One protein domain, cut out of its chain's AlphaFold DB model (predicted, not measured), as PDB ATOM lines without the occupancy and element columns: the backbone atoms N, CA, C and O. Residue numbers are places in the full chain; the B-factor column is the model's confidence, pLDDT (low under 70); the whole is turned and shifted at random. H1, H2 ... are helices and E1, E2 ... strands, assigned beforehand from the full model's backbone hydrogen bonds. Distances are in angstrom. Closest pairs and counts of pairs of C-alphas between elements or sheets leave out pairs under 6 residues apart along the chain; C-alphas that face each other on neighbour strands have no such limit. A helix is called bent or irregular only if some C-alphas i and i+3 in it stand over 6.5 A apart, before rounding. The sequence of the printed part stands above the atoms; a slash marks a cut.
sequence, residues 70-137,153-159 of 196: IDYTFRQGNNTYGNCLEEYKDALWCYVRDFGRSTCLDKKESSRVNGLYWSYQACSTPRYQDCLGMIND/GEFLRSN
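AT A GLANCE: This is residues 70 to 137 and 153 to 159 of the 196 residues of an uncharacterized protein of Tigriopus californicus (UniProt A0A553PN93). A body made largely of loops has the short strand E3 near its middle, with the hairpin of E1 and E2 at one end. At the other end residues 129 to 137, most of H2, stick out as an arm, and H3 lies off to one side beyond a cut. The 75 printed residues, under half of them in named elements, hold E1, E2, E3, H1, H2 and H3 in that order, a mixed class; the one sheet is E1 - E2, antiparallel. The whole is compact, with a radius of gyration of the C-alphas of 12.6 A and spans of 42 by 28 by 20 A.

IN THESE COORDINATES: E1, residues 73 to 76, begins at C-alpha (90.002, 169.054, 158.827) and is 9.9 A long. E2, residues 79 to 82, measures 10.0 A, and E3, residues 117 to 119, 7.1 A. H1 is residues 121 to 124, 5.4 A. H2, residues 128 to 135, 9.3 A, is irregular: C-alphas 130 and 133 are 7.0 A apart. H3, residues 153 to 159, 10.1 A, ends at C-alpha (84.489, 163.416, 147.297).

HOW THE PARTS SIT: E1 and E2 form a hairpin at 147 degrees between directions, with N 81 and O 74 at 2.8 A. E3 pairs with no named strand, but residues 94 to 95 and 108 to 109 pair antiparallel with parts of it. E3 and H1 meet only through their link. H1 and H2 are apart, and H3 touches no helix. Every O i to N i+4 pair is within hydrogen-bond range in H3, and 2 of 4 in H2; H1 is too short for one.

THE WHOLE: The C-alphas farthest apart, Gly 77 and Asp 137, are 42.4 A apart. Residues 138 to 152 are not printed, a gap of 23.9 A between C-alphas 137 and 153. The link E2 to E3 is long, 34 residues. Residues 134 to 137 and 153 to 159 are under pLDDT 70.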
ATOM      1  N   ILE A  70      92.975 175.544 152.887       86.94
ATOM      2  CA  ILE A  70      91.538 175.415 153.142       86.94
ATOM      3  C   ILE A  70      91.302 174.963 154.575       86.94
ATOM      4  O   ILE A  70      92.091 174.203 155.141       86.94
ATOM      5  N   ASP A  71      90.145 175.339 155.110       84.62
ATOM      6  CA  ASP A  71      89.700 174.978 156.456       84.62
ATOM      7  C   ASP A  71      89.218 173.518 156.574       84.62
ATOM      8  O   ASP A  71      88.423 173.174 157.447       84.62
ATOM      9  N   TYR A  72      89.707 172.628 155.706       84.81
ATOM     10  CA  TYR A  72      89.370 171.214 155.764       84.81
ATOM     11  C   TYR A  72      90.187 170.512 156.847       84.81
ATOM     12  O   TYR A  72      91.425 170.506 156.841       84.81
ATOM     13  N   THR A  73      89.457 169.890 157.766       87.69
ATOM     14  CA  THR A  73      90.002 169.054 158.827       87.69
ATOM     15  C   THR A  73      89.211 167.762 158.919       87.69
ATOM     16  O   THR A  73      88.021 167.720 158.611       87.69
ATOM     17  N   PHE A  74      89.883 166.706 159.358       84.75
ATOM     18  CA  PHE A  74      89.239 165.441 159.681       84.75
ATOM     19  C   PHE A  74      89.804 164.899 160.985       84.75
ATOM     20  O   PHE A  74      90.957 165.144 161.353       84.75
ATOM     21  N   ARG A  75      88.986 164.130 161.695       87.12
ATOM     22  CA  ARG A  75      89.372 163.535 162.968       87.12
ATOM     23  C   ARG A  75      89.806 162.092 162.753       87.12
ATOM     24  O   ARG A  75      89.101 161.310 162.129       87.12
ATOM     25  N   GLN A  76      90.956 161.724 163.304       83.06
ATOM     26  CA  GLN A  76      91.404 160.336 163.350       83.06
ATOM     27  C   GLN A  76      91.854 160.022 164.780       83.06
ATOM     28  O   GLN A  76      92.880 160.502 165.260       83.06
ATOM     29  N   GLY A  77      91.034 159.239 165.487       85.75
ATOM     30  CA  GLY A  77      91.191 158.997 166.921       85.75
ATOM     31  C   GLY A  77      90.946 160.264 167.752       85.75
ATOM     32  O   GLY A  77      89.889 160.896 167.657       85.75
ATOM     33  N   ASN A  78      91.931 160.631 168.573       87.25
ATOM     34  CA  ASN A  78      91.883 161.830 169.419       87.25
ATOM     35  C   ASN A  78      92.493 163.073 168.756       87.25
ATOM     36  O   ASN A  78      92.435 164.150 169.341       87.25
ATOM     37  N   ASN A  79      93.039 162.931 167.546       85.44
ATOM     38  CA  ASN A  79      93.753 163.997 166.854       85.44
ATOM     39  C   ASN A  79      92.909 164.551 165.700       85.44
ATOM     40  O   ASN A  79      92.148 163.815 165.058       85.44
ATOM     41  N   THR A  80      93.066 165.847 165.434       89.50
ATOM     42  CA  THR A  80      92.417 166.548 164.317       89.50
ATOM     43  C   THR A  80      93.478 166.933 163.303       89.50
ATOM     44  O   THR A  80      94.357 167.732 163.598       89.50
ATOM     45  N   TYR A  81      93.398 166.352 162.114       88.62
ATOM     46  CA  TYR A  81      94.381 166.517 161.054       88.62
ATOM     47  C   TYR A  81      93.929 167.557 160.031       88.62
ATOM     48  O   TYR A  81      92.735 167.701 159.770       88.62
ATOM     49  N   GLY A  82      94.898 168.223 159.400       89.19
ATOM     50  CA  GLY A  82      94.656 169.288 158.429       89.19
ATOM     51  C   GLY A  82      94.647 170.680 159.063       89.19
ATOM     52  O   GLY A  82      94.896 170.836 160.257       89.19
ATOM     53  N   ASN A  83      94.405 171.692 158.226       90.25
ATOM     54  CA  ASN A  83      94.389 173.119 158.576       90.25
ATOM     55  C   ASN A  83      95.515 173.586 159.528       90.25
ATOM     56  O   ASN A  83      95.290 174.397 160.422       90.25
ATOM     57  N   CYS A  84      96.727 173.042 159.376       91.75
ATOM     58  CA  CYS A  84      97.892 173.383 160.199       91.75
ATOM     59  C   CYS A  84      97.713 173.135 161.707       91.75
ATOM     60  O   CYS A  84      98.383 173.782 162.510       91.75
ATOM     61  N   LEU A  85      96.823 172.215 162.094       89.69
ATOM     62  CA  LEU A  85      96.536 171.906 163.499       89.69
ATOM     63  C   LEU A  85      97.436 170.805 164.067       89.69
ATOM     64  O   LEU A  85      97.836 170.881 165.223       89.69
ATOM     65  N   GLU A  86      97.755 169.799 163.256       90.56
ATOM     66  CA  GLU A  86      98.510 168.616 163.669       90.56
ATOM     67  C   GLU A  86      99.655 168.347 162.693       90.56
ATOM     68  O   GLU A  86      99.545 168.595 161.485       90.56
ATOM     69  N   GLU A  87     100.762 167.819 163.209       89.25
ATOM     70  CA  GLU A  87     101.927 167.496 162.397       89.25
ATOM     71  C   GLU A  87     101.729 166.198 161.604       89.25
ATOM     72  O   GLU A  87     101.152 165.206 162.057       89.25
ATOM     73  N   TYR A  88     102.261 166.183 160.387       84.38
ATOM     74  CA  TYR A  88     102.439 164.983 159.587       84.38
ATOM     75  C   TYR A  88     103.884 164.947 159.111       84.38
ATOM     76  O   TYR A  88     104.344 165.886 158.473       84.38
ATOM     77  N   LYS A  89     104.611 163.866 159.424       85.75
ATOM     78  CA  LYS A  89     106.049 163.744 159.113       85.75
ATOM     79  C   LYS A  89     106.855 164.955 159.614       85.75
ATOM     80  O   LYS A  89     107.605 165.556 158.848       85.75
ATOM     81  N   ASP A  90     106.657 165.298 160.888       87.38
ATOM     82  CA  ASP A  90     107.400 166.339 161.613       87.38
ATOM     83  C   ASP A  90     107.173 167.779 161.102       87.38
ATOM     84  O   ASP A  90     108.004 168.667 161.307       87.38
ATOM     85  N   ALA A  91     106.058 168.034 160.406       89.19
ATOM     86  CA  ALA A  91     105.667 169.376 159.988       89.19
ATOM     87  C   ALA A  91     104.145 169.565 159.962       89.19
ATOM     88  O   ALA A  91     103.391 168.672 159.568       89.19
ATOM     89  N   LEU A  92     103.691 170.762 160.339       93.06
ATOM     90  CA  LEU A  92     102.300 171.184 160.168       93.06
ATOM     91  C   LEU A  92     101.936 171.224 158.687       93.06
ATOM     92  O   LEU A  92     102.718 171.706 157.864       93.06
ATOM     93  N   TRP A  93     100.736 170.753 158.369       93.31
ATOM     94  CA  TRP A  93     100.260 170.631 156.998       93.31
ATOM     95  C   TRP A  93      98.790 171.022 156.877       93.31
ATOM     96  O   TRP A  93      98.015 170.949 157.833       93.31
ATOM     97  N   CYS A  94      98.389 171.402 155.671       93.81
ATOM     98  CA  CYS A  94      96.996 171.657 155.340       93.81
ATOM     99  C   CYS A  94      96.702 171.245 153.900       93.81
ATOM    100  O   CYS A  94      97.607 171.020 153.092       93.81
ATOM    101  N   TYR A  95      95.418 171.162 153.583       91.62
ATOM    102  CA  TYR A  95      94.955 171.081 152.207       91.62
ATOM    103  C   TYR A  95      94.957 172.472 151.567       91.62
ATOM    104  O   TYR A  95      94.780 173.459 152.276       91.62
ATOM    105  N   VAL A  96      95.149 172.561 150.250       91.38
ATOM    106  CA  VAL A  96      95.319 173.840 149.530       91.38
ATOM    107  C   VAL A  96      94.083 174.229 148.710       91.38
ATOM    108  O   VAL A  96      93.420 173.360 148.146       91.38
ATOM    109  N   ARG A  97      93.788 175.537 148.633       83.19
ATOM    110  CA  ARG A  97      92.560 176.113 148.038       83.19
ATOM    111  C   ARG A  97      92.403 175.852 146.545       83.19
ATOM    112  O   ARG A  97      91.334 175.433 146.123       83.19
ATOM    113  N   ASP A  98      93.474 175.999 145.776       79.00
ATOM    114  CA  ASP A  98      93.428 175.848 144.315       79.00
ATOM    115  C   ASP A  98      93.848 174.453 143.840       79.00
ATOM    116  O   ASP A  98      94.258 174.261 142.691       79.00
ATOM    117  N   PHE A  99      93.768 173.458 144.729       84.44
ATOM    118  CA  PHE A  99      94.130 172.071 144.445       84.44
ATOM    119  C   PHE A  99      95.519 171.991 143.768       84.44
ATOM    120  O   PHE A  99      96.514 172.527 144.274       84.44
ATOM    121  N   GLY A 100      95.598 171.361 142.593       80.62
ATOM    122  CA  GLY A 100      96.825 171.220 141.814       80.62
ATOM    123  C   GLY A 100      97.333 172.512 141.163       80.62
ATOM    124  O   GLY A 100      98.483 172.540 140.730       80.62
ATOM    125  N   ARG A 101      96.524 173.579 141.108       83.56
ATOM    126  CA  ARG A 101      96.901 174.883 140.529       83.56
ATOM    127  C   ARG A 101      97.585 175.823 141.522       83.56
ATOM    128  O   ARG A 101      98.136 176.828 141.096       83.56
ATOM    129  N   SER A 102      97.605 175.482 142.810       86.69
ATOM    130  CA  SER A 102      98.274 176.296 143.830       86.69
ATOM    131  C   SER A 102      99.770 176.488 143.542       86.69
ATOM    132  O   SER A 102     100.454 175.597 143.024       86.69
ATOM    133  N   THR A 103     100.315 177.635 143.934       90.94
ATOM    134  CA  THR A 103     101.741 177.988 143.776       90.94
ATOM    135  C   THR A 103     102.660 177.306 144.783       90.94
ATOM    136  O   THR A 103     103.882 177.402 144.662       90.94
ATOM    137  N   CYS A 104     102.101 176.584 145.758       92.19
ATOM    138  CA  CYS A 104     102.881 175.830 146.728       92.19
ATOM    139  C   CYS A 104     103.865 174.889 146.014       92.19
ATOM    140  O   CYS A 104     103.487 174.086 145.147       92.19
ATOM    141  N   LEU A 105     105.139 174.988 146.388       91.81
ATOM    142  CA  LEU A 105     106.242 174.248 145.776       91.81
ATOM    143  C   LEU A 105     106.269 172.790 146.234       91.81
ATOM    144  O   LEU A 105     106.680 171.905 145.488       91.81
ATOM    145  N   ASP A 106     105.821 172.536 147.461       92.94
ATOM    146  CA  ASP A 106     105.803 171.220 148.096       92.94
ATOM    147  C   ASP A 106     104.434 170.528 148.019       92.94
ATOM    148  O   ASP A 106     104.243 169.497 148.673       92.94
ATOM    149  N   LYS A 107     103.493 171.065 147.225       93.00
ATOM    150  CA  LYS A 107     102.160 170.476 147.094       93.00
ATOM    151  C   LYS A 107     102.240 169.037 146.604       93.00
ATOM    152  O   LYS A 107     102.990 168.698 145.685       93.00
ATOM    153  N   LYS A 108     101.423 168.188 147.207       93.75
ATOM    154  CA  LYS A 108     101.296 166.777 146.856       93.75
ATOM    155  C   LYS A 108      99.829 166.418 146.793       93.75
ATOM    156  O   LYS A 108      99.036 166.897 147.596       93.75
ATOM    157  N   GLU A 109      99.485 165.561 145.848       91.94
ATOM    158  CA  GLU A 109      98.141 165.008 145.776       91.94
ATOM    159  C   GLU A 109      97.863 164.154 147.021       91.94
ATOM    160  O   GLU A 109      98.744 163.466 147.554       91.94
ATOM    161  N   SER A 110      96.644 164.253 147.540       89.38
ATOM    162  CA  SER A 110      96.217 163.504 148.709       89.38
ATOM    163  C   SER A 110      95.901 162.069 148.323       89.38
ATOM    164  O   SER A 110      95.076 161.807 147.459       89.38
ATOM    165  N   SER A 111      96.496 161.116 149.037       87.00
ATOM    166  CA  SER A 111      96.136 159.703 148.893       87.00
ATOM    167  C   SER A 111      94.812 159.347 149.578       87.00
ATOM    168  O   SER A 111      94.337 158.229 149.418       87.00
ATOM    169  N   ARG A 112      94.261 160.247 150.410       83.81
ATOM    170  CA  ARG A 112      93.002 160.025 151.144       83.81
ATOM    171  C   ARG A 112      91.789 160.556 150.397       83.81
ATOM    172  O   ARG A 112      90.750 159.917 150.431       83.81
ATOM    173  N   VAL A 113      91.923 161.721 149.768       81.81
ATOM    174  CA  VAL A 113      90.814 162.401 149.098       81.81
ATOM    175  C   VAL A 113      91.254 162.730 147.687       81.81
ATOM    176  O   VAL A 113      92.150 163.552 147.489       81.81
ATOM    177  N   ASN A 114      90.640 162.064 146.717       83.56
ATOM    178  CA  ASN A 114      90.981 162.245 145.315       83.56
ATOM    179  C   ASN A 114      90.792 163.710 144.893       83.56
ATOM    180  O   ASN A 114      89.829 164.351 145.308       83.56
ATOM    181  N   GLY A 115      91.727 164.234 144.097       81.88
ATOM    182  CA  GLY A 115      91.722 165.611 143.594       81.88
ATOM    183  C   GLY A 115      91.993 166.711 144.630       81.88
ATOM    184  O   GLY A 115      92.080 167.879 144.254       81.88
ATOM    185  N   LEU A 116      92.214 166.372 145.906       87.00
ATOM    186  CA  LEU A 116      92.780 167.316 146.867       87.00
ATOM    187  C   LEU A 116      94.301 167.302 146.846       87.00
ATOM    188  O   LEU A 116      94.932 166.257 146.710       87.00
ATOM    189  N   TYR A 117      94.887 168.469 147.091       91.94
ATOM    190  CA  TYR A 117      96.323 168.629 147.278       91.94
ATOM    191  C   TYR A 117      96.599 169.174 148.674       91.94
ATOM    192  O   TYR A 117      95.777 169.887 149.250       91.94
ATOM    193  N   TRP A 118      97.752 168.824 149.228       93.06
ATOM    194  CA  TRP A 118      98.197 169.259 150.545       93.06
ATOM    195  C   TRP A 118      99.642 169.754 150.500       93.06
ATOM    196  O   TRP A 118     100.410 169.353 149.626       93.06
ATOM    197  N   SER A 119     100.003 170.636 151.429       94.19
ATOM    198  CA  SER A 119     101.304 171.311 151.490       94.19
ATOM    199  C   SER A 119     101.691 171.604 152.946       94.19
ATOM    200  O   SER A 119     100.822 171.850 153.785       94.19
ATOM    201  N   TYR A 120     102.994 171.586 153.247       93.94
ATOM    202  CA  TYR A 120     103.554 172.116 154.495       93.94
ATOM    203  C   TYR A 120     103.857 173.614 154.380       93.94
ATOM    204  O   TYR A 120     103.762 174.353 155.363       93.94
ATOM    205  N   GLN A 121     104.240 174.070 153.182       92.69
ATOM    206  CA  GLN A 121     104.524 175.476 152.891       92.69
ATOM    207  C   GLN A 121     103.316 176.370 153.168       92.69
ATOM    208  O   GLN A 121     103.492 177.454 153.719       92.69
ATOM    209  N   ALA A 122     102.111 175.906 152.844       91.81
ATOM    210  CA  ALA A 122     100.876 176.655 153.060       91.81
ATOM    211  C   ALA A 122     100.631 177.010 154.544       91.81
ATOM    212  O   ALA A 122      99.992 178.007 154.843       91.81
ATOM    213  N   CYS A 123     101.221 176.282 155.500       91.75
ATOM    214  CA  CYS A 123     101.159 176.647 156.924       91.75
ATOM    215  C   CYS A 123     102.128 177.766 157.327       91.75
ATOM    216  O   CYS A 123     102.185 178.167 158.486       91.75
ATOM    217  N   SER A 124     102.972 178.217 156.405       89.88
ATOM    218  CA  SER A 124     103.940 179.300 156.605       89.88
ATOM    219  C   SER A 124     103.639 180.509 155.718       89.88
ATOM    220  O   SER A 124     104.409 181.471 155.732       89.88
ATOM    221  N   THR A 125     102.540 180.475 154.956       88.94
ATOM    222  CA  THR A 125     102.047 181.619 154.189       88.94
ATOM    223  C   THR A 125     101.157 182.522 155.054       88.94
ATOM    224  O   THR A 125     100.681 182.101 156.114       88.94
ATOM    225  N   PRO A 126     100.970 183.794 154.656       85.38
ATOM    226  CA  PRO A 126     100.021 184.696 155.306       85.38
ATOM    227  C   PRO A 126      98.604 184.130 155.281       85.38
ATOM    228  O   PRO A 126      98.287 183.275 154.452       85.38
ATOM    229  N   ARG A 127      97.730 184.636 156.157       82.56
ATOM    230  CA  ARG A 127      96.328 184.217 156.144       82.56
ATOM    231  C   ARG A 127      95.654 184.735 154.882       82.56
ATOM    232  O   ARG A 127      95.962 185.820 154.397       82.56
ATOM    233  N   TYR A 128      94.634 184.015 154.429       80.31
ATOM    234  CA  TYR A 128      93.867 184.393 153.244       80.31
ATOM    235  C   TYR A 128      93.313 185.827 153.318       80.31
ATOM    236  O   TYR A 128      93.300 186.542 152.322       80.31
ATOM    237  N   GLN A 129      92.926 186.279 154.514       81.06
ATOM    238  CA  GLN A 129      92.444 187.642 154.768       81.06
ATOM    239  C   GLN A 129      93.500 188.713 154.462       81.06
ATOM    240  O   GLN A 129      93.162 189.751 153.895       81.06
ATOM    241  N   ASP A 130      94.770 188.436 154.760       83.12
ATOM    242  CA  ASP A 130      95.898 189.328 154.458       83.12
ATOM    243  C   ASP A 130      96.179 189.383 152.944       83.12
ATOM    244  O   ASP A 130      96.771 190.333 152.434       83.12
ATOM    245  N   CYS A 131      95.708 188.366 152.219       82.44
ATOM    246  CA  CYS A 131      95.879 188.175 150.786       82.44
ATOM    247  C   CYS A 131      94.725 188.708 149.928       82.44
ATOM    248  O   CYS A 131      94.894 188.856 148.716       82.44
ATOM    249  N   LEU A 132      93.577 189.051 150.525       78.69
ATOM    250  CA  LEU A 132      92.411 189.569 149.798       78.69
ATOM    251  C   LEU A 132      92.750 190.812 148.965       78.69
ATOM    252  O   LEU A 132      92.195 191.003 147.893       78.69
ATOM    253  N   GLY A 133      93.684 191.647 149.415       75.69
ATOM    254  CA  GLY A 133      94.111 192.819 148.650       75.69
ATOM    255  C   GLY A 133      94.988 192.510 147.434       75.69
ATOM    256  O   GLY A 133      95.111 193.374 146.588       75.69
ATOM    257  N   MET A 134      95.605 191.324 147.338       67.69
ATOM    258  CA  MET A 134      96.552 190.974 146.259       67.69
ATOM    259  C   MET A 134      95.978 189.993 145.231       67.69
ATOM    260  O   MET A 134      96.403 189.991 144.071       67.69
ATOM    261  N   ILE A 135      95.039 189.147 145.663       68.94
ATOM    262  CA  ILE A 135      94.329 188.186 144.805       68.94
ATOM    263  C   ILE A 135      93.195 188.867 144.023       68.94
ATOM    264  O   ILE A 135      92.828 188.399 142.954       68.94
ATOM    265  N   ASN A 136      92.688 190.007 144.501       64.19
ATOM    266  CA  ASN A 136      91.577 190.727 143.869       64.19
ATOM    267  C   ASN A 136      92.008 191.793 142.839       64.19
ATOM    268  O   ASN A 136      91.158 192.536 142.351       64.19
ATOM    269  N   ASP A 137      93.300 191.903 142.508       59.19
ATOM    270  CA  ASP A 137      93.801 193.030 141.707       59.19
ATOM    271  C   ASP A 137      93.576 192.915 140.199       59.19
ATOM    272  O   ASP A 137      93.758 193.914 139.517       59.19
ATOM    273  N   GLY A 153      83.735 173.842 148.332       64.88
ATOM    274  CA  GLY A 153      82.745 173.226 149.204       64.88
ATOM    275  C   GLY A 153      81.958 172.097 148.535       64.88
ATOM    276  O   GLY A 153      81.685 171.085 149.179       64.88
ATOM    277  N   GLU A 154      81.591 172.208 147.259       67.94
ATOM    278  CA  GLU A 154      80.911 171.148 146.499       67.94
ATOM    279  C   GLU A 154      81.846 169.982 146.163       67.94
ATOM    280  O   GLU A 154      81.472 168.819 146.349       67.94
ATOM    281  N   PHE A 155      83.078 170.272 145.740       68.75
ATOM    282  CA  PHE A 155      84.082 169.243 145.470       68.75
ATOM    283  C   PHE A 155      84.362 168.408 146.723       68.75
ATOM    284  O   PHE A 155      84.358 167.175 146.676       68.75
ATOM    285  N   LEU A 156      84.549 169.084 147.857       69.00
ATOM    286  CA  LEU A 156      84.769 168.449 149.150       69.00
ATOM    287  C   LEU A 156      83.524 167.669 149.597       69.00
ATOM    288  O   LEU A 156      83.649 166.509 149.974       69.00
ATOM    289  N   ARG A 157      82.310 168.218 149.460       69.38
ATOM    290  CA  ARG A 157      81.063 167.481 149.755       69.38
ATOM    291  C   ARG A 157      80.887 166.215 148.909       69.38
ATOM    292  O   ARG A 157      80.378 165.217 149.419       69.38
ATOM    293  N   SER A 158      81.299 166.254 147.645       66.75
ATOM    294  CA  SER A 158      81.106 165.157 146.688       66.75
ATOM    295  C   SER A 158      82.148 164.047 146.831       66.75
ATOM    296  O   SER A 158      81.810 162.878 146.680       66.75
ATOM    297  N   ASN A 159      83.397 164.390 147.161       61.47
ATOM    298  CA  ASN A 159      84.489 163.416 147.297       61.47
ATOM    299  C   ASN A 159      84.673 162.888 148.730       61.47
ATOM    300  O   ASN A 159      85.376 161.898 148.915       61.47
TER     301      ASN A 159